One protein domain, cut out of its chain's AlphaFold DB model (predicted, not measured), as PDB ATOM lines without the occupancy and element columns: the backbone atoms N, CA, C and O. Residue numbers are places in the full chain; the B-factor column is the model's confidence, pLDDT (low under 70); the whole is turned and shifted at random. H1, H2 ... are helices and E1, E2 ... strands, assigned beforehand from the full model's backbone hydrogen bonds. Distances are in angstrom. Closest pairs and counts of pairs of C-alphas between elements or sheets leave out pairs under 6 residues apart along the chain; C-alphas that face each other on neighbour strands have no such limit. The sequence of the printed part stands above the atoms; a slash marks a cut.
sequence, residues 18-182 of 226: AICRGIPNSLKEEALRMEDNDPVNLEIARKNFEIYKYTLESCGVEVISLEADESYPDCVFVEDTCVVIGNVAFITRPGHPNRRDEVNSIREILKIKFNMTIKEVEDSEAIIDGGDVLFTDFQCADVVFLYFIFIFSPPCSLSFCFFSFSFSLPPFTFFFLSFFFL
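What this domain is: This is residues 18 to 182 of the 226 residues of the protein "DDAH" of Sepia pharaonis (UniProt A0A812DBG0). Three small sheets stand in a row: the strand pair E1 and E2 with the long helix H2 packed on it, then E3, E4 and E5 with H4 over one face, then a strongly twisted, loosely paired sheet of E6 to E9 with no helix on it. Short H3 sits in the middle, between the first two parts. The printed part has 165 residues, with four named helices and nine named strands in the order E1 H1 H2 E2 H3 E3 E4 H4 E5 E6 E7 E8 E9; the class is mixed, helices and strands. It is only just compact, close to loose, with a radius of gyration of the C-alphas of 18.1 A and spans of 52 by 43 by 28 A.

How they stand to each other: Start at E1, residues 18 to 21, the parallel neighbour of E2, residues 62 to 66, with N 18 and O 62 2.9 A apart. Between them come H1, residues 27 to 30, and H2, residues 42 to 58, a strand-helix-strand unit with a right-handed crossover. The closest C-alphas of H2 and E2 are those of Glu 57 and Val 63, 6.3 A. Next, E3, residues 82 to 85, and E4, residues 88 to 91, form an antiparallel hairpin, with N 83 and O 90 2.9 A apart. E4 is parallel to E5, residues 117 to 120, with N 89 and O 117 2.9 A apart. H4, residues 103 to 112, is on one face of this sheet, two layers, at a height over the sheet of 9.4 A, and runs along E4 at 12 degrees on the local plane. H3, residues 78 to 81, and H4 only just touch, with 3 pairs of C-alphas within 8 A, the closest Thr 81 and Val 103 at 5.1 A. Last, E6, residues 133 to 140, E7, residues 143 to 150, and E8, residues 161 to 168, make a meander, each strand the antiparallel neighbour of the one before, with no backbone N and O within hydrogen-bond range across either pair. E8 and E9, residues 177 to 181, meet only at a point, C-alphas 162 and 180, 5.9 A apart. Every O i to N i+4 pair is within hydrogen-bond range in H2 and H4; H1 and H3 are too short for one.

Where its parts are: Find C-alpha 18 at (217.456, 34.300, -77.650), where E1 begins. H2 runs 24.0 A from C-alpha 42, and H4 14.1 A from C-alpha 103 at (203.816, 27.864, -81.752). E6 spans 18.6 A and bends by 61 degrees at residue 137; E7 spans 20.8 A and E8 22.1 A. E9 ends at C-alpha 181, (196.057, 18.749, -51.934).

The domain as a whole: The C-alphas of Asp 38 and Pro 171 are the two farthest apart, 55.4 A. The printed part has no cut. The links H1 to H2, E2 to H3, E4 to H4 and E5 to E6 are long. The mean pLDDT of the printed part is 71.4; look for values under 70 at residue 34, residues 36 to 38 and residues 137 to 182.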
ATOM      1  N   ALA A  18     218.815  33.965 -78.050       87.75
ATOM      2  CA  ALA A  18     217.456  34.300 -77.650       87.75
ATOM      3  C   ALA A  18     216.588  34.446 -78.903       87.75
ATOM      4  O   ALA A  18     217.033  34.981 -79.917       87.75
ATOM      5  N   ILE A  19     215.344  33.977 -78.837       91.75
ATOM      6  CA  ILE A  19     214.344  34.221 -79.879       91.75
ATOM      7  C   ILE A  19     213.412  35.298 -79.349       91.75
ATOM      8  O   ILE A  19     212.943  35.218 -78.218       91.75
ATOM      9  N   CYS A  20     213.154  36.311 -80.160       92.06
ATOM     10  CA  CYS A  20     212.207  37.376 -79.870       92.06
ATOM     11  C   CYS A  20     211.291  37.558 -81.077       92.06
ATOM     12  O   CYS A  20     211.607  37.106 -82.179       92.06
ATOM     13  N   ARG A  21     210.170  38.252 -80.895       93.00
ATOM     14  CA  ARG A  21     209.250  38.556 -81.988       93.00
ATOM     15  C   ARG A  21     208.791  39.999 -81.933       93.00
ATOM     16  O   ARG A  21     208.587  40.534 -80.850       93.00
ATOM     17  N   GLY A  22     208.673  40.627 -83.100       90.62
ATOM     18  CA  GLY A  22     208.234  42.012 -83.213       90.62
ATOM     19  C   GLY A  22     206.842  42.251 -82.620       90.62
ATOM     20  O   GLY A  22     206.018  41.343 -82.541       90.62
ATOM     21  N   ILE A  23     206.584  43.502 -82.233       90.88
ATOM     22  CA  ILE A  23     205.298  43.944 -81.681       90.88
ATOM     23  C   ILE A  23     204.318  44.259 -82.827       90.88
ATOM     24  O   ILE A  23     204.563  45.236 -83.562       90.88
ATOM     25  N   PRO A  24     203.214  43.495 -82.971       92.75
ATOM     26  CA  PRO A  24     202.198  43.765 -83.984       92.75
ATOM     27  C   PRO A  24     201.411  45.031 -83.633       92.75
ATOM     28  O   PRO A  24     201.382  45.474 -82.481       92.75
ATOM     29  N   ASN A  25     200.788  45.657 -84.628       92.62
ATOM     30  CA  ASN A  25     199.897  46.789 -84.390       92.62
ATOM     31  C   ASN A  25     198.617  46.347 -83.668       92.62
ATOM     32  O   ASN A  25     198.127  47.086 -82.809       92.62
ATOM     33  N   SER A  26     198.131  45.134 -83.954       90.56
ATOM     34  CA  SER A  26     196.948  44.541 -83.316       90.56
ATOM     35  C   SER A  26     197.079  44.385 -81.792       90.56
ATOM     36  O   SER A  26     196.070  44.420 -81.089       90.56
ATOM     37  N   LEU A  27     198.302  44.365 -81.238       86.69
ATOM     38  CA  LEU A  27     198.551  44.281 -79.787       86.69
ATOM     39  C   LEU A  27     197.824  45.368 -78.977       86.69
ATOM     40  O   LEU A  27     197.424  45.158 -77.830       86.69
ATOM     41  N   LYS A  28     197.668  46.571 -79.539       83.12
ATOM     42  CA  LYS A  28     197.059  47.690 -78.810       83.12
ATOM     43  C   LYS A  28     195.586  47.442 -78.481       83.12
ATOM     44  O   LYS A  28     195.139  47.884 -77.419       83.12
ATOM     45  N   GLU A  29     194.864  46.778 -79.371       77.31
ATOM     46  CA  GLU A  29     193.403  46.672 -79.323       77.31
ATOM     47  C   GLU A  29     192.932  45.248 -79.017       77.31
ATOM     48  O   GLU A  29     191.893  45.084 -78.388       77.31
ATOM     49  N   GLU A  30     193.706  44.236 -79.410       78.38
ATOM     50  CA  GLU A  30     193.249  42.842 -79.446       78.38
ATOM     51  C   GLU A  30     194.049  41.897 -78.537       78.38
ATOM     52  O   GLU A  30     193.654  40.744 -78.369       78.38
ATOM     53  N   ALA A  31     195.156  42.357 -77.941       75.81
ATOM     54  CA  ALA A  31     195.943  41.543 -77.012       75.81
ATOM     55  C   ALA A  31     195.180  41.245 -75.718       75.81
ATOM     56  O   ALA A  31     194.446  42.092 -75.196       75.81
ATOM     57  N   LEU A  32     195.416  40.057 -75.167       75.50
ATOM     58  CA  LEU A  32     194.794  39.623 -73.922       75.50
ATOM     59  C   LEU A  32     195.327  40.437 -72.740       75.50
ATOM     60  O   LEU A  32     196.535  40.567 -72.539       75.50
ATOM     61  N   ARG A  33     194.416  40.969 -71.921       75.75
ATOM     62  CA  ARG A  33     194.752  41.736 -70.714       75.75
ATOM     63  C   ARG A  33     193.896  41.291 -69.541       75.75
ATOM     64  O   ARG A  33     192.725  40.964 -69.700       75.75
ATOM     65  N   MET A  34     194.506  41.287 -68.360       66.56
ATOM     66  CA  MET A  34     193.820  40.969 -67.104       66.56
ATOM     67  C   MET A  34     193.032  42.166 -66.554       66.56
ATOM     68  O   MET A  34     192.047  41.969 -65.847       66.56
ATOM     69  N   GLU A  35     193.460  43.390 -66.876       71.88
ATOM     70  CA  GLU A  35     192.863  44.646 -66.415       71.88
ATOM     71  C   GLU A  35     192.678  45.609 -67.598       71.88
ATOM     72  O   GLU A  35     193.531  45.684 -68.491       71.88
ATOM     73  N   ASP A  36     191.577  46.367 -67.589       60.19
ATOM     74  CA  ASP A  36     191.310  47.455 -68.538       60.19
ATOM     75  C   ASP A  36     192.134  48.699 -68.157       60.19
ATOM     76  O   ASP A  36     191.617  49.695 -67.648       60.19
ATOM     77  N   ASN A  37     193.448  48.613 -68.367       64.88
ATOM     78  CA  ASN A  37     194.381  49.727 -68.202       64.88
ATOM     79  C   ASN A  37     194.419  50.630 -69.446       64.88
ATOM     80  O   ASN A  37     193.843  50.316 -70.495       64.88
ATOM     81  N   ASP A  38     195.114  51.766 -69.324       68.50
ATOM     82  CA  ASP A  38     195.327  52.709 -70.424       68.50
ATOM     83  C   ASP A  38     195.817  51.997 -71.704       68.50
ATOM     84  O   ASP A  38     196.600  51.041 -71.644       68.50
ATOM     85  N   PRO A  39     195.390  52.457 -72.894       72.06
ATOM     86  CA  PRO A  39     195.752  51.813 -74.148       72.06
ATOM     87  C   PRO A  39     197.270  51.800 -74.355       72.06
ATOM     88  O   PRO A  39     197.942  52.824 -74.212       72.06
ATOM     89  N   VAL A  40     197.807  50.650 -74.778       80.88
ATOM     90  CA  VAL A  40     199.247  50.481 -75.015       80.88
ATOM     91  C   VAL A  40     199.750  51.497 -76.043       80.88
ATOM     92  O   VAL A  40     199.263  51.584 -77.176       80.88
ATOM     93  N   ASN A  41     200.780  52.252 -75.661       85.75
ATOM     94  CA  ASN A  41     201.515  53.103 -76.584       85.75
ATOM     95  C   ASN A  41     202.535  52.254 -77.361       85.75
ATOM     96  O   ASN A  41     203.599  51.912 -76.843       85.75
ATOM     97  N   LEU A  42     202.208  51.935 -78.616       86.81
ATOM     98  CA  LEU A  42     203.035  51.082 -79.476       86.81
ATOM     99  C   LEU A  42     204.421  51.666 -79.773       86.81
ATOM    100  O   LEU A  42     205.373  50.904 -79.925       86.81
ATOM    101  N   GLU A  43     204.570  52.991 -79.845       88.88
ATOM    102  CA  GLU A  43     205.881  53.613 -80.073       88.88
ATOM    103  C   GLU A  43     206.807  53.383 -78.878       88.88
ATOM    104  O   GLU A  43     207.963  52.987 -79.043       88.88
ATOM    105  N   ILE A  44     206.279  53.569 -77.664       85.25
ATOM    106  CA  ILE A  44     207.011  53.294 -76.424       85.25
ATOM    107  C   ILE A  44     207.308  51.798 -76.313       85.25
ATOM    108  O   ILE A  44     208.444  51.429 -76.017       85.25
ATOM    109  N   ALA A  45     206.330  50.936 -76.599       84.38
ATOM    110  CA  ALA A  45     206.501  49.489 -76.536       84.38
ATOM    111  C   ALA A  45     207.605  49.006 -77.495       84.38
ATOM    112  O   ALA A  45     208.499  48.270 -77.084       84.38
ATOM    113  N   ARG A  46     207.615  49.493 -78.743       88.88
ATOM    114  CA  ARG A  46     208.664  49.186 -79.732       88.88
ATOM    115  C   ARG A  46     210.027  49.716 -79.312       88.88
ATOM    116  O   ARG A  46     211.012  48.994 -79.414       88.88
ATOM    117  N   LYS A  47     210.099  50.935 -78.775       84.00
ATOM    118  CA  LYS A  47     211.356  51.478 -78.241       84.00
ATOM    119  C   LYS A  47     211.900  50.618 -77.097       84.00
ATOM    120  O   LYS A  47     213.093  50.324 -77.075       84.00
ATOM    121  N   ASN A  48     211.040  50.197 -76.172       85.19
ATOM    122  CA  ASN A  48     211.419  49.311 -75.073       85.19
ATOM    123  C   ASN A  48     211.862  47.939 -75.589       85.19
ATOM    124  O   ASN A  48     212.843  47.399 -75.091       85.19
ATOM    125  N   PHE A  49     211.194  47.410 -76.614       86.19
ATOM    126  CA  PHE A  49     211.570  46.156 -77.258       86.19
ATOM    127  C   PHE A  49     212.958  46.217 -77.915       86.19
ATOM    128  O   PHE A  49     213.745  45.284 -77.776       86.19
ATOM    129  N   GLU A  50     213.315  47.327 -78.564       86.62
ATOM    130  CA  GLU A  50     214.672  47.510 -79.100       86.62
ATOM    131  C   GLU A  50     215.730  47.593 -77.990       86.62
ATOM    132  O   GLU A  50     216.783  46.968 -78.093       86.62
ATOM    133  N   ILE A  51     215.441  48.307 -76.894       84.44
ATOM    134  CA  ILE A  51     216.328  48.356 -75.717       84.44
ATOM    135  C   ILE A  51     216.497  46.955 -75.118       84.44
ATOM    136  O   ILE A  51     217.601  46.561 -74.739       84.44
ATOM    137  N   TYR A  52     215.407  46.201 -75.047       81.25
ATOM    138  CA  TYR A  52     215.387  44.836 -74.557       81.25
ATOM    139  C   TYR A  52     216.288  43.912 -75.397       81.25
ATOM    140  O   TYR A  52     217.192  43.281 -74.846       81.25
ATOM    141  N   LYS A  53     216.131  43.913 -76.729       86.94
ATOM    142  CA  LYS A  53     217.007  43.154 -77.639       86.94
ATOM    143  C   LYS A  53     218.471  43.564 -77.496       86.94
ATOM    144  O   LYS A  53     219.328  42.703 -77.333       86.94
ATOM    145  N   TYR A  54     218.753  44.866 -77.471       84.88
ATOM    146  CA  TYR A  54     220.114  45.365 -77.279       84.88
ATOM    147  C   TYR A  54     220.727  44.893 -75.952       84.88
ATOM    148  O   TYR A  54     221.905  44.540 -75.890       84.88
ATOM    149  N   THR A  55     219.926  44.842 -74.885       82.44
ATOM    150  CA  THR A  55     220.376  44.363 -73.574       82.44
ATOM    151  C   THR A  55     220.785  42.893 -73.658       82.44
ATOM    152  O   THR A  55     221.885  42.551 -73.227       82.44
ATOM    153  N   LEU A  56     219.977  42.041 -74.294       81.31
ATOM    154  CA  LEU A  56     220.344  40.642 -74.548       81.31
ATOM    155  C   LEU A  56     221.647  40.509 -75.348       81.31
ATOM    156  O   LEU A  56     222.543  39.758 -74.958       81.31
ATOM    157  N   GLU A  57     221.785  41.266 -76.436       84.69
ATOM    158  CA  GLU A  57     222.985  41.240 -77.280       84.69
ATOM    159  C   GLU A  57     224.236  41.673 -76.508       84.69
ATOM    160  O   GLU A  57     225.289  41.038 -76.603       84.69
ATOM    161  N   SER A  58     224.123  42.717 -75.681       82.88
ATOM    162  CA  SER A  58     225.226  43.209 -74.844       82.88
ATOM    163  C   SER A  58     225.674  42.202 -73.782       82.88
ATOM    164  O   SER A  58     226.829  42.217 -73.354       82.88
ATOM    165  N   CYS A  59     224.792  41.271 -73.421       82.12
ATOM    166  CA  CYS A  59     225.097  40.147 -72.550       82.12
ATOM    167  C   CYS A  59     225.810  38.987 -73.274       82.12
ATOM    168  O   CYS A  59     226.159  37.985 -72.649       82.12
ATOM    169  N   GLY A  60     226.057  39.115 -74.582       82.19
ATOM    170  CA  GLY A  60     226.741  38.116 -75.403       82.19
ATOM    171  C   GLY A  60     225.829  37.027 -75.970       82.19
ATOM    172  O   GLY A  60     226.339  35.984 -76.382       82.19
ATOM    173  N   VAL A  61     224.514  37.260 -75.988       84.94
ATOM    174  CA  VAL A  61     223.506  36.361 -76.563       84.94
ATOM    175  C   VAL A  61     223.201  36.787 -78.006       84.94
ATOM    176  O   VAL A  61     222.961  37.961 -78.262       84.94
ATOM    177  N   GLU A  62     223.176  35.855 -78.963       87.75
ATOM    178  CA  GLU A  62     222.691  36.135 -80.324       87.75
ATOM    179  C   GLU A  62     221.162  36.264 -80.316       87.75
ATOM    180  O   GLU A  62     220.449  35.306 -80.006       87.75
ATOM    181  N   VAL A  63     220.640  37.433 -80.686       89.00
ATOM    182  CA  VAL A  63     219.194  37.660 -80.753       89.00
ATOM    183  C   VAL A  63     218.665  37.353 -82.146       89.00
ATOM    184  O   VAL A  63     219.096  37.908 -83.152       89.00
ATOM    185  N   ILE A  64     217.664  36.481 -82.197       91.56
ATOM    186  CA  ILE A  64     216.917  36.141 -83.398       91.56
ATOM    187  C   ILE A  64     215.557  36.806 -83.294       91.56
ATOM    188  O   ILE A  64     214.675  36.333 -82.579       91.56
ATOM    189  N   SER A  65     215.390  37.904 -84.020       91.31
ATOM    190  CA  SER A  65     214.122  38.624 -84.076       91.31
ATOM    191  C   SER A  65     213.276  38.097 -85.230       91.31
ATOM    192  O   SER A  65     213.644  38.246 -86.392       91.31
ATOM    193  N   LEU A  66     212.135  37.495 -84.908       93.88
ATOM    194  CA  LEU A  66     211.076  37.188 -85.860       93.88
ATOM    195  C   LEU A  66     210.261  38.449 -86.166       93.88
ATOM    196  O   LEU A  66     210.090  39.313 -85.300       93.88
ATOM    197  N   GLU A  67     209.718  38.523 -87.377       95.50
ATOM    198  CA  GLU A  67     208.754  39.562 -87.742       95.50
ATOM    199  C   GLU A  67     207.477  39.443 -86.898       95.50
ATOM    200  O   GLU A  67     207.081  38.347 -86.472       95.50
ATOM    201  N   ALA A  68     206.848  40.592 -86.649       94.56
ATOM    202  CA  ALA A  68     205.535  40.646 -86.018       94.56
ATOM    203  C   ALA A  68     204.492  39.953 -86.907       94.56
ATOM    204  O   ALA A  68     204.569  40.032 -88.134       94.56
ATOM    205  N   ASP A  69     203.503  39.311 -86.290       93.75
ATOM    206  CA  ASP A  69     202.378  38.710 -87.000       93.75
ATOM    207  C   ASP A  69     201.085  39.383 -86.547       93.75
ATOM    208  O   ASP A  69     200.647  39.216 -85.413       93.75
ATOM    209  N   GLU A  70     200.480  40.169 -87.434       94.00
ATOM    210  CA  GLU A  70     199.244  40.896 -87.124       94.00
ATOM    211  C   GLU A  70     198.065  39.953 -86.841       94.00
ATOM    212  O   GLU A  70     197.118  40.360 -86.173       94.00
ATOM    213  N   SER A  71     198.141  38.693 -87.290       93.44
ATOM    214  CA  SER A  71     197.133  37.657 -87.021       93.44
ATOM    215  C   SER A  71     197.132  37.201 -85.558       93.44
ATOM    216  O   SER A  71     196.164  36.590 -85.109       93.44
ATOM    217  N   TYR A  72     198.213  37.483 -84.824       93.06
ATOM    218  CA  TYR A  72     198.431  37.048 -83.448       93.06
ATOM    219  C   TYR A  72     198.842  38.253 -82.583       93.06
ATOM    220  O   TYR A  72     200.032  38.526 -82.423       93.06
ATOM    221  N   PRO A  73     197.880  38.982 -81.992       90.19
ATOM    222  CA  PRO A  73     198.149  40.199 -81.213       90.19
ATOM    223  C   PRO A  73     199.144  40.010 -80.056       90.19
ATOM    224  O   PRO A  73     199.883  40.933 -79.713       90.19
ATOM    225  N   ASP A  74     199.190  38.804 -79.484       88.31
ATOM    226  CA  ASP A  74     200.047  38.420 -78.358       88.31
ATOM    227  C   ASP A  74     201.384  37.783 -78.790       88.31
ATOM    228  O   ASP A  74     202.167  37.341 -77.949       88.31
ATOM    229  N   CYS A  75     201.711  37.771 -80.088       90.88
ATOM    230  CA  CYS A  75     202.850  37.013 -80.619       90.88
ATOM    231  C   CYS A  75     204.230  37.479 -80.133       90.88
ATOM    232  O   CYS A  75     205.222  36.774 -80.327       90.88
ATOM    233  N   VAL A  76     204.314  38.673 -79.539       90.81
ATOM    234  CA  VAL A  76     205.529  39.180 -78.880       90.81
ATOM    235  C   VAL A  76     205.920  38.308 -77.676       90.81
ATOM    236  O   VAL A  76     207.108  38.179 -77.374       90.81
ATOM    237  N   PHE A  77     204.951  37.649 -77.027       89.38
ATOM    238  CA  PHE A  77     205.142  36.804 -75.845       89.38
ATOM    239  C   PHE A  77     205.527  35.370 -76.226       89.38
ATOM    240  O   PHE A  77     204.819  34.400 -75.956       89.38
ATOM    241  N   VAL A  78     206.692  35.234 -76.861       90.12
ATOM    242  CA  VAL A  78     207.220  33.948 -77.350       90.12
ATOM    243  C   VAL A  78     207.465  32.912 -76.247       90.12
ATOM    244  O   VAL A  78     207.459  31.719 -76.541       90.12
ATOM    245  N   GLU A  79     207.653  33.340 -74.995       87.88
ATOM    246  CA  GLU A  79     207.870  32.464 -73.833       87.88
ATOM    247  C   GLU A  79     206.743  31.443 -73.665       87.88
ATOM    248  O   GLU A  79     207.006  30.268 -73.422       87.88
ATOM    249  N   ASP A  80     205.493  31.846 -73.898       87.50
ATOM    250  CA  ASP A  80     204.361  30.955 -73.654       87.50
ATOM    251  C   ASP A  80     204.279  29.800 -74.645       87.50
ATOM    252  O   ASP A  80     203.641  28.797 -74.342       87.50
ATOM    253  N   THR A  81     204.936  29.919 -75.800       90.12
ATOM    254  CA  THR A  81     204.838  28.977 -76.926       90.12
ATOM    255  C   THR A  81     205.783  27.778 -76.820       90.12
ATOM    256  O   THR A  81     205.592  26.764 -77.501       90.12
ATOM    257  N   CYS A  82     206.843  27.884 -76.012       88.69
ATOM    258  CA  CYS A  82     207.845  26.836 -75.912       88.69
ATOM    259  C   CYS A  82     208.670  26.944 -74.630       88.69
ATOM    260  O   CYS A  82     209.189  28.003 -74.294       88.69
ATOM    261  N   VAL A  83     208.899  25.797 -73.993       84.81
ATOM    262  CA  VAL A  83     209.927  25.623 -72.969       84.81
ATOM    263  C   VAL A  83     211.050  24.806 -73.572       84.81
ATOM    264  O   VAL A  83     210.855  23.665 -73.983       84.81
ATOM    265  N   VAL A  84     212.253  25.353 -73.609       82.12
ATOM    266  CA  VAL A  84     213.418  24.592 -74.056       82.12
ATOM    267  C   VAL A  84     214.139  24.099 -72.784       82.12
ATOM    268  O   VAL A  84     214.239  24.846 -71.813       82.12
ATOM    269  N   ILE A  85     214.750  22.901 -72.811       80.12
ATOM    270  CA  ILE A  85     215.764  22.436 -71.835       80.12
ATOM    271  C   ILE A  85     216.836  21.581 -72.542       80.12
ATOM    272  O   ILE A  85     216.533  20.631 -73.262       80.12
ATOM    273  N   GLY A  86     218.120  21.878 -72.326       79.06
ATOM    274  CA  GLY A  86     219.228  21.303 -73.101       79.06
ATOM    275  C   GLY A  86     219.047  21.426 -74.624       79.06
ATOM    276  O   GLY A  86     219.006  22.526 -75.161       79.06
ATOM    277  N   ASN A  87     218.966  20.283 -75.312       78.81
ATOM    278  CA  ASN A  87     218.722  20.188 -76.762       78.81
ATOM    279  C   ASN A  87     217.267  19.793 -77.101       78.81
ATOM    280  O   ASN A  87     216.972  19.322 -78.204       78.81
ATOM    281  N   VAL A  88     216.363  19.899 -76.125       78.81
ATOM    282  CA  VAL A  88     214.951  19.541 -76.267       78.81
ATOM    283  C   VAL A  88     214.115  20.808 -76.191       78.81
ATOM    284  O   VAL A  88     214.213  21.555 -75.224       78.81
ATOM    285  N   ALA A  89     213.274  21.024 -77.193       85.19
ATOM    286  CA  ALA A  89     212.261  22.066 -77.200       85.19
ATOM    287  C   ALA A  89     210.891  21.425 -76.983       85.19
ATOM    288  O   ALA A  89     210.424  20.647 -77.816       85.19
ATOM    289  N   PHE A  90     210.264  21.734 -75.855       86.12
ATOM    290  CA  PHE A  90     208.889  21.372 -75.557       86.12
ATOM    291  C   PHE A  90     207.964  22.480 -76.056       86.12
ATOM    292  O   PHE A  90     207.919  23.572 -75.492       86.12
ATOM    293  N   ILE A  91     207.264  22.215 -77.150       90.81
ATOM    294  CA  ILE A  91     206.245  23.095 -77.706       90.81
ATOM    295  C   ILE A  91     204.999  22.963 -76.845       90.81
ATOM    296  O   ILE A  91     204.475  21.863 -76.641       90.81
ATOM    297  N   THR A  92     204.565  24.093 -76.311       86.00
ATOM    298  CA  THR A  92     203.426  24.164 -75.408       86.00
ATOM    299  C   THR A  92     202.115  24.132 -76.194       86.00
ATOM    300  O   THR A  92     202.092  24.105 -77.428       86.00
ATOM    301  N   ARG A  93     200.994  24.137 -75.471       88.50
ATOM    302  CA  ARG A  93     199.672  24.333 -76.061       88.50
ATOM    303  C   ARG A  93     199.009  25.508 -75.348       88.50
ATOM    304  O   ARG A  93     198.342  25.266 -74.334       88.50
ATOM    305  N   PRO A  94     199.185  26.737 -75.871       86.88
ATOM    306  CA  PRO A  94     198.707  27.927 -75.198       86.88
ATOM    307  C   PRO A  94     197.223  27.870 -74.849       86.88
ATOM    308  O   PRO A  94     196.398  27.354 -75.623       86.88
ATOM    309  N   GLY A  95     196.878  28.387 -73.670       84.19
ATOM    310  CA  GLY A  95     195.520  28.268 -73.139       84.19
ATOM    311  C   GLY A  95     194.489  28.980 -73.994       84.19
ATOM    312  O   GLY A  95     193.444  28.406 -74.333       84.19
ATOM    313  N   HIS A  96     194.820  30.196 -74.421       84.12
ATOM    314  CA  HIS A  96     193.945  30.974 -75.277       84.12
ATOM    315  C   HIS A  96     193.961  30.445 -76.724       84.12
ATOM    316  O   HIS A  96     195.032  30.381 -77.334       84.12
ATOM    317  N   PRO A  97     192.802  30.105 -77.327       87.25
ATOM    318  CA  PRO A  97     192.744  29.504 -78.662       87.25
ATOM    319  C   PRO A  97     193.465  30.304 -79.750       87.25
ATOM    320  O   PRO A  97     194.169  29.702 -80.556       87.25
ATOM    321  N   ASN A  98     193.363  31.639 -79.729       87.31
ATOM    322  CA  ASN A  98     194.015  32.502 -80.724       87.31
ATOM    323  C   ASN A  98     195.546  32.437 -80.671       87.31
ATOM    324  O   ASN A  98     196.192  32.805 -81.640       87.31
ATOM    325  N   ARG A  99     196.130  31.951 -79.570       90.19
ATOM    326  CA  ARG A  99     197.583  31.849 -79.400       90.19
ATOM    327  C   ARG A  99     198.144  30.485 -79.800       90.19
ATOM    328  O   ARG A  99     199.355  30.300 -79.862       90.19
ATOM    329  N   ARG A 100     197.283  29.501 -80.087       90.38
ATOM    330  CA  ARG A 100     197.708  28.111 -80.339       90.38
ATOM    331  C   ARG A 100     198.516  27.943 -81.613       90.38
ATOM    332  O   ARG A 100     199.339  27.038 -81.667       90.38
ATOM    333  N   ASP A 101     198.314  28.809 -82.600       94.31
ATOM    334  CA  ASP A 101     199.055  28.756 -83.859       94.31
ATOM    335  C   ASP A 101     200.367  29.563 -83.826       94.31
ATOM    336  O   ASP A 101     201.219  29.375 -84.700       94.31
ATOM    337  N   GLU A 102     200.612  30.372 -82.782       92.56
ATOM    338  CA  GLU A 102     201.885  31.091 -82.582       92.56
ATOM    339  C   GLU A 102     203.076  30.122 -82.481       92.56
ATOM    340  O   GLU A 102     204.189  30.417 -82.939       92.56
ATOM    341  N   VAL A 103     202.823  28.926 -81.937       92.94
ATOM    342  CA  VAL A 103     203.816  27.864 -81.752       92.94
ATOM    343  C   VAL A 103     204.417  27.382 -83.073       92.94
ATOM    344  O   VAL A 103     205.526  26.850 -83.087       92.94
ATOM    345  N   ASN A 104     203.720  27.572 -84.200       95.00
ATOM    346  CA  ASN A 104     204.120  27.036 -85.499       95.00
ATOM    347  C   ASN A 104     205.456  27.602 -85.976       95.00
ATOM    348  O   ASN A 104     206.379  26.840 -86.275       95.00
ATOM    349  N   SER A 105     205.595  28.925 -85.946       93.75
ATOM    350  CA  SER A 105     206.844  29.604 -86.302       93.75
ATOM    351  C   SER A 105     207.995  29.283 -85.346       93.75
ATOM    352  O   SER A 105     209.146  29.172 -85.769       93.75
ATOM    353  N   ILE A 106     207.694  29.099 -84.057       93.44
ATOM    354  CA  ILE A 106     208.703  28.812 -83.031       93.44
ATOM    355  C   ILE A 106     209.212  27.376 -83.176       93.44
ATOM    356  O   ILE A 106     210.418  27.132 -83.192       93.44
ATOM    357  N   ARG A 107     208.307  26.423 -83.403       94.31
ATOM    358  CA  ARG A 107     208.651  25.038 -83.728       94.31
ATOM    359  C   ARG A 107     209.559  24.959 -84.952       94.31
ATOM    360  O   ARG A 107     210.558  24.240 -84.929       94.31
ATOM    361  N   GLU A 108     209.210  25.674 -86.018       94.94
ATOM    362  CA  GLU A 108     209.966  25.640 -87.268       94.94
ATOM    363  C   GLU A 108     211.395  26.153 -87.076       94.94
ATOM    364  O   GLU A 108     212.344  25.470 -87.468       94.94
ATOM    365  N   ILE A 109     211.580  27.295 -86.405       92.25
ATOM    366  CA  ILE A 109     212.921  27.851 -86.208       92.25
ATOM    367  C   ILE A 109     213.783  26.983 -85.284       92.25
ATOM    368  O   ILE A 109     214.957  26.755 -85.583       92.25
ATOM    369  N   LEU A 110     213.207  26.426 -84.213       89.19
ATOM    370  CA  LEU A 110     213.910  25.521 -83.295       89.19
ATOM    371  C   LEU A 110     214.331  24.223 -83.993       89.19
ATOM    372  O   LEU A 110     215.432  23.712 -83.775       89.19
ATOM    373  N   LYS A 111     213.493  23.711 -84.895       91.00
ATOM    374  CA  LYS A 111     213.798  22.507 -85.664       91.00
ATOM    375  C   LYS A 111     214.820  22.763 -86.771       91.00
ATOM    376  O   LYS A 111     215.771  22.003 -86.893       91.00
ATOM    377  N   ILE A 112     214.632  23.802 -87.584       91.38
ATOM    378  CA  ILE A 112     215.448  24.039 -88.784       91.38
ATOM    379  C   ILE A 112     216.775  24.712 -88.433       91.38
ATOM    380  O   ILE A 112     217.826  24.240 -88.861       91.38
ATOM    381  N   LYS A 113     216.748  25.809 -87.663       87.44
ATOM    382  CA  LYS A 113     217.958  26.596 -87.372       87.44
ATOM    383  C   LYS A 113     218.812  25.944 -86.287       87.44
ATOM    384  O   LYS A 113     220.035  25.997 -86.369       87.44
ATOM    385  N   PHE A 114     218.179  25.322 -85.295       85.94
ATOM    386  CA  PHE A 114     218.878  24.777 -84.129       85.94
ATOM    387  C   PHE A 114     218.954  23.251 -84.084       85.94
ATOM    388  O   PHE A 114     219.646  22.714 -83.224       85.94
ATOM    389  N   ASN A 115     218.282  22.549 -85.004       89.81
ATOM    390  CA  ASN A 115     218.262  21.085 -85.059       89.81
ATOM    391  C   ASN A 115     217.902  20.440 -83.702       89.81
ATOM    392  O   ASN A 115     218.457  19.408 -83.309       89.81
ATOM    393  N   MET A 116     216.985  21.077 -82.967       85.62
ATOM    394  CA  MET A 116     216.552  20.615 -81.653       85.62
ATOM    395  C   MET A 116     215.592  19.434 -81.752       85.62
ATOM    396  O   MET A 116     214.844  19.272 -82.719       85.62
ATOM    397  N   THR A 117     215.567  18.622 -80.695       83.00
ATOM    398  CA  THR A 117     214.536  17.595 -80.538       83.00
ATOM    399  C   THR A 117     213.238  18.256 -80.099       83.00
ATOM    400  O   THR A 117     213.160  18.795 -78.998       83.00
ATOM    401  N   ILE A 118     212.216  18.189 -80.946       88.12
ATOM    402  CA  ILE A 118     210.897  18.747 -80.648       88.12
ATOM    403  C   ILE A 118     210.056  17.725 -79.871       88.12
ATOM    404  O   ILE A 118     209.977  16.553 -80.249       88.12
ATOM    405  N   LYS A 119     209.428  18.178 -78.786       83.50
ATOM    406  CA  LYS A 119     208.398  17.469 -78.020       83.50
ATOM    407  C   LYS A 119     207.158  18.339 -77.955       83.50
ATOM    408  O   LYS A 119     207.285  19.548 -77.847       83.50
ATOM    409  N   GLU A 120     205.983  17.735 -78.026       82.88
ATOM    410  CA  GLU A 120     204.718  18.467 -78.059       82.88
ATOM    411  C   GLU A 120     203.709  17.793 -77.137       82.88
ATOM    412  O   GLU A 120     203.851  16.617 -76.788       82.88
ATOM    413  N   VAL A 121     202.693  18.550 -76.743       76.19
ATOM    414  CA  VAL A 121     201.552  18.034 -75.994       76.19
ATOM    415  C   VAL A 121     200.730  17.115 -76.909       76.19
ATOM    416  O   VAL A 121     200.150  17.574 -77.889       76.19
ATOM    417  N   GLU A 122     200.685  15.816 -76.602       74.25
ATOM    418  CA  GLU A 122     199.897  14.835 -77.373       74.25
ATOM    419  C   GLU A 122     198.398  14.871 -77.022       74.25
ATOM    420  O   GLU A 122     197.555  14.542 -77.854       74.25
ATOM    421  N   ASP A 123     198.066  15.275 -75.794       79.25
ATOM    422  CA  ASP A 123     196.692  15.371 -75.298       79.25
ATOM    423  C   ASP A 123     196.018  16.663 -75.792       79.25
ATOM    424  O   ASP A 123     196.471  17.772 -75.506       79.25
ATOM    425  N   SER A 124     194.905  16.528 -76.519       79.31
ATOM    426  CA  SER A 124     194.163  17.667 -77.065       79.31
ATOM    427  C   SER A 124     193.516  18.549 -75.999       79.31
ATOM    428  O   SER A 124     193.236  19.715 -76.283       79.31
ATOM    429  N   GLU A 125     193.286  18.023 -74.796       81.69
ATOM    430  CA  GLU A 125     192.661  18.752 -73.689       81.69
ATOM    431  C   GLU A 125     193.688  19.443 -72.792       81.69
ATOM    432  O   GLU A 125     193.346  20.365 -72.049       81.69
ATOM    433  N   ALA A 126     194.960  19.053 -72.884       81.50
ATOM    434  CA  ALA A 126     196.015  19.661 -72.095       81.50
ATOM    435  C   ALA A 126     196.310  21.095 -72.560       81.50
ATOM    436  O   ALA A 126     196.321  21.430 -73.749       81.50
ATOM    437  N   ILE A 127     196.536  21.966 -71.586       84.12
ATOM    438  CA  ILE A 127     196.865  23.373 -71.772       84.12
ATOM    439  C   ILE A 127     198.082  23.657 -70.914       84.12
ATOM    440  O   ILE A 127     198.138  23.252 -69.753       84.12
ATOM    441  N   ILE A 128     199.045  24.347 -71.502       82.06
ATOM    442  CA  ILE A 128     200.224  24.815 -70.799       82.06
ATOM    443  C   ILE A 128     200.732  26.060 -71.505       82.06
ATOM    444  O   ILE A 128     200.853  26.057 -72.728       82.06
ATOM    445  N   ASP A 129     201.043  27.082 -70.720       82.62
ATOM    446  CA  ASP A 129     201.783  28.255 -71.154       82.62
ATOM    447  C   ASP A 129     203.201  28.157 -70.575       82.62
ATOM    448  O   ASP A 129     203.409  27.743 -69.432       82.62
ATOM    449  N   GLY A 130     204.209  28.479 -71.381       77.56
ATOM    450  CA  GLY A 130     205.609  28.439 -70.949       77.56
ATOM    451  C   GLY A 130     205.913  29.367 -69.768       77.56
ATOM    452  O   GLY A 130     206.737  29.002 -68.931       77.56
ATOM    453  N   GLY A 131     205.193  30.488 -69.629       78.69
ATOM    454  CA  GLY A 131     205.318  31.391 -68.483       78.69
ATOM    455  C   GLY A 131     204.930  30.780 -67.126       78.69
ATOM    456  O   GLY A 131     205.334  31.304 -66.087       78.69
ATOM    457  N   ASP A 132     204.206  29.653 -67.105       79.19
ATOM    458  CA  ASP A 132     203.871  28.915 -65.875       79.19
ATOM    459  C   ASP A 132     204.985  27.947 -65.422       79.19
ATOM    460  O   ASP A 132     204.878  27.305 -64.368       79.19
ATOM    461  N   VAL A 133     206.057  27.807 -66.212       76.12
ATOM    462  CA  VAL A 133     207.138  26.846 -65.965       76.12
ATOM    463  C   VAL A 133     208.348  27.533 -65.347       76.12
ATOM    464  O   VAL A 133     209.053  28.309 -65.988       76.12
ATOM    465  N   LEU A 134     208.663  27.165 -64.104       80.69
ATOM    466  CA  LEU A 134     209.876  27.616 -63.427       80.69
ATOM    467  C   LEU A 134     210.945  26.519 -63.444       80.69
ATOM    468  O   LEU A 134     210.836  25.508 -62.744       80.69
ATOM    469  N   PHE A 135     212.020  26.744 -64.200       77.31
ATOM    470  CA  PHE A 135     213.184  25.860 -64.211       77.31
ATOM    471  C   PHE A 135     214.223  26.302 -63.171       77.31
ATOM    472  O   PHE A 135     214.781  27.392 -63.259       77.31
ATOM    473  N   THR A 136     214.494  25.447 -62.180       71.75
ATOM    474  CA  THR A 136     215.393  25.760 -61.048       71.75
ATOM    475  C   THR A 136     216.712  24.985 -61.061       71.75
ATOM    476  O   THR A 136     217.505  25.140 -60.137       71.75
ATOM    477  N   ASP A 137     216.946  24.152 -62.082       63.62
ATOM    478  CA  ASP A 137     218.140  23.298 -62.236       63.62
ATOM    479  C   ASP A 137     218.473  22.426 -61.000       63.62
ATOM    480  O   ASP A 137     219.596  21.959 -60.816       63.62
ATOM    481  N   PHE A 138     217.492  22.168 -60.125       54.50
ATOM    482  CA  PHE A 138     217.701  21.334 -58.947       54.50
ATOM    483  C   PHE A 138     217.761  19.860 -59.357       54.50
ATOM    484  O   PHE A 138     216.739  19.229 -59.630       54.50
ATOM    485  N   GLN A 139     218.972  19.306 -59.375       42.41
ATOM    486  CA  GLN A 139     219.209  17.869 -59.473       42.41
ATOM    487  C   GLN A 139     219.339  17.288 -58.064       42.41
ATOM    488  O   GLN A 139     220.338  17.501 -57.378       42.41
ATOM    489  N   CYS A 140     218.341  16.525 -57.623       33.78
ATOM    490  CA  CYS A 140     218.515  15.607 -56.503       33.78
ATOM    491  C   CYS A 140     218.480  14.195 -57.086       33.78
ATOM    492  O   CYS A 140     217.421  13.760 -57.518       33.78
ATOM    493  N   ALA A 141     219.643  13.535 -57.152       32.59
ATOM    494  CA  ALA A 141     219.826  12.153 -57.616       32.59
ATOM    495  C   ALA A 141     219.108  11.822 -58.945       32.59
ATOM    496  O   ALA A 141     217.999  11.306 -58.930       32.59
ATOM    497  N   ASP A 142     219.736  12.108 -60.092       32.97
ATOM    498  CA  ASP A 142     219.282  11.692 -61.437       32.97
ATOM    499  C   ASP A 142     217.837  12.088 -61.836       32.97
ATOM    500  O   ASP A 142     217.300  11.588 -62.827       32.97
ATOM    501  N   VAL A 143     217.216  13.015 -61.097       33.66
ATOM    502  CA  VAL A 143     215.857  13.516 -61.334       33.66
ATOM    503  C   VAL A 143     215.902  15.026 -61.541       33.66
ATOM    504  O   VAL A 143     216.362  15.779 -60.680       33.66
ATOM    505  N   VAL A 144     215.404  15.470 -62.696       35.97
ATOM    506  CA  VAL A 144     215.124  16.884 -62.972       35.97
ATOM    507  C   VAL A 144     213.719  17.185 -62.460       35.97
ATOM    508  O   VAL A 144     212.755  16.557 -62.901       35.97
ATOM    509  N   PHE A 145     213.599  18.133 -61.531       33.94
ATOM    510  CA  PHE A 145     212.300  18.610 -61.062       33.94
ATOM    511  C   PHE A 145     211.816  19.754 -61.954       33.94
ATOM    512  O   PHE A 145     212.406  20.832 -61.966       33.94
ATOM    513  N   LEU A 146     210.726  19.515 -62.685       36.56
ATOM    514  CA  LEU A 146     209.941  20.573 -63.310       36.56
ATOM    515  C   LEU A 146     208.730  20.850 -62.427       36.56
ATOM    516  O   LEU A 146     207.918  19.959 -62.164       36.56
ATOM    517  N   TYR A 147     208.643  22.085 -61.942       35.66
ATOM    518  CA  TYR A 147     207.483  22.562 -61.210       35.66
ATOM    519  C   TYR A 147     206.536  23.209 -62.216       35.66
ATOM    520  O   TYR A 147     206.883  24.216 -62.827       35.66
ATOM    521  N   PHE A 148     205.359  22.612 -62.384       35.28
ATOM    522  CA  PHE A 148     204.268  23.194 -63.158       35.28
ATOM    523  C   PHE A 148     203.235  23.750 -62.182       35.28
ATOM    524  O   PHE A 148     202.751  23.029 -61.301       35.28
ATOM    525  N   ILE A 149     202.905  25.030 -62.319       34.28
ATOM    526  CA  ILE A 149     201.832  25.654 -61.548       34.28
ATOM    527  C   ILE A 149     200.581  25.621 -62.422       34.28
ATOM    528  O   ILE A 149     200.463  26.387 -63.365       34.28
ATOM    529  N   PHE A 150     199.640  24.726 -62.116       32.19
ATOM    530  CA  PHE A 150     198.352  24.689 -62.809       32.19
ATOM    531  C   PHE A 150     197.313  25.491 -62.021       32.19
ATOM    532  O   PHE A 150     196.975  25.145 -60.886       32.19
ATOM    533  N   ILE A 151     196.783  26.555 -62.628       32.16
ATOM    534  CA  ILE A 151     195.685  27.350 -62.067       32.16
ATOM    535  C   ILE A 151     194.372  26.890 -62.713       32.16
ATOM    536  O   ILE A 151     194.057  27.253 -63.842       32.16
ATOM    537  N   PHE A 152     193.579  26.092 -61.993       29.88
ATOM    538  CA  PHE A 152     192.227  25.730 -62.429       29.88
ATOM    539  C   PHE A 152     191.229  26.831 -62.041       29.88
ATOM    540  O   PHE A 152     191.097  27.162 -60.862       29.88
ATOM    541  N   SER A 153     190.501  27.381 -63.019       27.92
ATOM    542  CA  SER A 153     189.365  28.282 -62.759       27.92
ATOM    543  C   SER A 153     188.059  27.498 -62.493       27.92
ATOM    544  O   SER A 153     187.845  26.451 -63.105       27.92
ATOM    545  N   PRO A 154     187.198  27.963 -61.563       39.62
ATOM    546  CA  PRO A 154     186.132  27.183 -60.907       39.62
ATOM    547  C   PRO A 154     184.921  26.827 -61.808       39.62
ATOM    548  O   PRO A 154     184.712  27.454 -62.845       39.62
ATOM    549  N   PRO A 155     184.095  25.836 -61.390       36.28
ATOM    550  CA  PRO A 155     183.045  26.113 -60.396       36.28
ATOM    551  C   PRO A 155     183.257  25.473 -59.009       36.28
ATOM    552  O   PRO A 155     182.360  25.538 -58.172       36.28
ATOM    553  N   CYS A 156     184.416  24.883 -58.704       31.62
ATOM    554  CA  CYS A 156     184.665  24.261 -57.397       31.62
ATOM    555  C   CYS A 156     185.861  24.910 -56.679       31.62
ATOM    556  O   CYS A 156     186.914  25.098 -57.273       31.62
ATOM    557  N   SER A 157     185.637  25.287 -55.415       34.16
ATOM    558  CA  SER A 157     186.560  25.837 -54.404       34.16
ATOM    559  C   SER A 157     188.060  25.843 -54.742       34.16
ATOM    560  O   SER A 157     188.647  24.773 -54.912       34.16
ATOM    561  N   LEU A 158     188.661  27.047 -54.719       36.59
ATOM    562  CA  LEU A 158     190.105  27.341 -54.778       36.59
ATOM    563  C   LEU A 158     190.949  26.214 -54.173       36.59
ATOM    564  O   LEU A 158     191.132  26.129 -52.961       36.59
ATOM    565  N   SER A 159     191.452  25.352 -55.049       35.75
ATOM    566  CA  SER A 159     192.380  24.282 -54.717       35.75
ATOM    567  C   SER A 159     193.582  24.469 -55.629       35.75
ATOM    568  O   SER A 159     193.508  24.189 -56.821       35.75
ATOM    569  N   PHE A 160     194.676  24.999 -55.085       37.00
ATOM    570  CA  PHE A 160     195.955  25.010 -55.789       37.00
ATOM    571  C   PHE A 160     196.464  23.568 -55.836       37.00
ATOM    572  O   PHE A 160     196.712  22.972 -54.787       37.00
ATOM    573  N   CYS A 161     196.585  22.999 -57.034       35.56
ATOM    574  CA  CYS A 161     197.215  21.698 -57.224       35.56
ATOM    575  C   CYS A 161     198.631  21.921 -57.747       35.56
ATOM    576  O   CYS A 161     198.826  22.379 -58.870       35.56
ATOM    577  N   PHE A 162     199.622  21.591 -56.924       35.84
ATOM    578  CA  PHE A 162     201.006  21.512 -57.370       35.84
ATOM    579  C   PHE A 162     201.225  20.134 -57.980       35.84
ATOM    580  O   PHE A 162     201.083  19.121 -57.290       35.84
ATOM    581  N   PHE A 163     201.567  20.099 -59.264       34.84
ATOM    582  CA  PHE A 163     201.980  18.873 -59.928       34.84
ATOM    583  C   PHE A 163     203.498  18.881 -60.060       34.84
ATOM    584  O   PHE A 163     204.081  19.707 -60.760       34.84
ATOM    585  N   SER A 164     204.142  17.946 -59.369       35.84
ATOM    586  CA  SER A 164     205.549  17.635 -59.590       35.84
ATOM    587  C   SER A 164     205.622  16.413 -60.492       35.84
ATOM    588  O   SER A 164     205.189  15.328 -60.102       35.84
ATOM    589  N   PHE A 165     206.163  16.592 -61.695       36.28
ATOM    590  CA  PHE A 165     206.522  15.480 -62.567       36.28
ATOM    591  C   PHE A 165     208.005  15.173 -62.376       36.28
ATOM    592  O   PHE A 165     208.860  16.039 -62.558       36.28
ATOM    593  N   SER A 166     208.307  13.933 -62.002       34.12
ATOM    594  CA  SER A 166     209.674  13.422 -61.932       34.12
ATOM    595  C   SER A 166     209.925  12.528 -63.139       34.12
ATOM    596  O   SER A 166     209.274  11.496 -63.296       34.12
ATOM    597  N   PHE A 167     210.873  12.914 -63.991       35.59
ATOM    598  CA  PHE A 167     211.370  12.064 -65.070       35.59
ATOM    599  C   PHE A 167     212.679  11.413 -64.620       35.59
ATOM    600  O   PHE A 167     213.608  12.111 -64.219       35.59
ATOM    601  N   SER A 168     212.751  10.081 -64.687       33.00
ATOM    602  CA  SER A 168     213.991   9.323 -64.488       33.00
ATOM    603  C   SER A 168     214.518   8.848 -65.844       33.00
ATOM    604  O   SER A 168     213.756   8.323 -66.662       33.00
ATOM    605  N   LEU A 169     215.807   9.069 -66.110       36.88
ATOM    606  CA  LEU A 169     216.486   8.537 -67.295       36.88
ATOM    607  C   LEU A 169     216.703   7.011 -67.144       36.88
ATOM    608  O   LEU A 169     216.856   6.522 -66.025       36.88
ATOM    609  N   PRO A 170     216.704   6.226 -68.242       33.38
ATOM    610  CA  PRO A 170     216.823   4.760 -68.189       33.38
ATOM    611  C   PRO A 170     218.087   4.286 -67.439       33.38
ATOM    612  O   PRO A 170     219.119   4.952 -67.532       33.38
ATOM    613  N   PRO A 171     218.048   3.124 -66.740       32.97
ATOM    614  CA  PRO A 171     217.180   1.967 -67.008       32.97
ATOM    615  C   PRO A 171     215.990   1.764 -66.050       32.97
ATOM    616  O   PRO A 171     215.299   0.755 -66.173       32.97
ATOM    617  N   PHE A 172     215.716   2.682 -65.118       34.56
ATOM    618  CA  PHE A 172     214.626   2.523 -64.145       34.56
ATOM    619  C   PHE A 172     213.566   3.617 -64.301       34.56
ATOM    620  O   PHE A 172     213.694   4.709 -63.764       34.56
ATOM    621  N   THR A 173     212.484   3.325 -65.021       34.12
ATOM    622  CA  THR A 173     211.311   4.205 -65.088       34.12
ATOM    623  C   THR A 173     210.439   4.026 -63.845       34.12
ATOM    624  O   THR A 173     209.699   3.051 -63.731       34.12
ATOM    625  N   PHE A 174     210.481   4.990 -62.925       35.16
ATOM    626  CA  PHE A 174     209.475   5.139 -61.871       35.16
ATOM    627  C   PHE A 174     208.657   6.406 -62.118       35.16
ATOM    628  O   PHE A 174     209.205   7.502 -62.190       35.16
ATOM    629  N   PHE A 175     207.341   6.245 -62.244       30.98
ATOM    630  CA  PHE A 175     206.390   7.349 -62.327       30.98
ATOM    631  C   PHE A 175     205.881   7.623 -60.910       30.98
ATOM    632  O   PHE A 175     205.119   6.828 -60.363       30.98
ATOM    633  N   PHE A 176     206.331   8.710 -60.287       30.67
ATOM    634  CA  PHE A 176     205.768   9.170 -59.018       30.67
ATOM    635  C   PHE A 176     204.876  10.374 -59.292       30.67
ATOM    636  O   PHE A 176     205.359  11.461 -59.596       30.67
ATOM    637  N   LEU A 177     203.563  10.165 -59.200       31.44
ATOM    638  CA  LEU A 177     202.584  11.239 -59.239       31.44
ATOM    639  C   LEU A 177     202.325  11.669 -57.792       31.44
ATOM    640  O   LEU A 177     201.624  10.988 -57.044       31.44
ATOM    641  N   SER A 178     202.963  12.759 -57.374       34.91
ATOM    642  CA  SER A 178     202.757  13.315 -56.035       34.91
ATOM    643  C   SER A 178     201.600  14.305 -56.098       34.91
ATOM    644  O   SER A 178     201.738  15.360 -56.711       34.91
ATOM    645  N   PHE A 179     200.465  13.981 -55.481       30.84
ATOM    646  CA  PHE A 179     199.356  14.922 -55.327       30.84
ATOM    647  C   PHE A 179     199.512  15.681 -54.012       30.84
ATOM    648  O   PHE A 179     199.373  15.096 -52.937       30.84
ATOM    649  N   PHE A 180     199.757  16.988 -54.080       36.25
ATOM    650  CA  PHE A 180     199.633  17.858 -52.915       36.25
ATOM    651  C   PHE A 180     198.280  18.566 -52.962       36.25
ATOM    652  O   PHE A 180     198.105  19.549 -53.676       36.25
ATOM    653  N   PHE A 181     197.315  18.054 -52.193       32.03
ATOM    654  CA  PHE A 181     196.057  18.749 -51.934       32.03
ATOM    655  C   PHE A 181     196.227  19.679 -50.728       32.03
ATOM    656  O   PHE A 181     196.416  19.220 -49.601       32.03
ATOM    657  N   LEU A 182     196.141  20.992 -50.949       38.22
ATOM    658  CA  LEU A 182     196.032  21.982 -49.876       38.22
ATOM    659  C   LEU A 182     194.585  22.021 -49.363       38.22
ATOM    660  O   LEU A 182     193.779  22.834 -49.805       38.22
TER     661      LEU A 182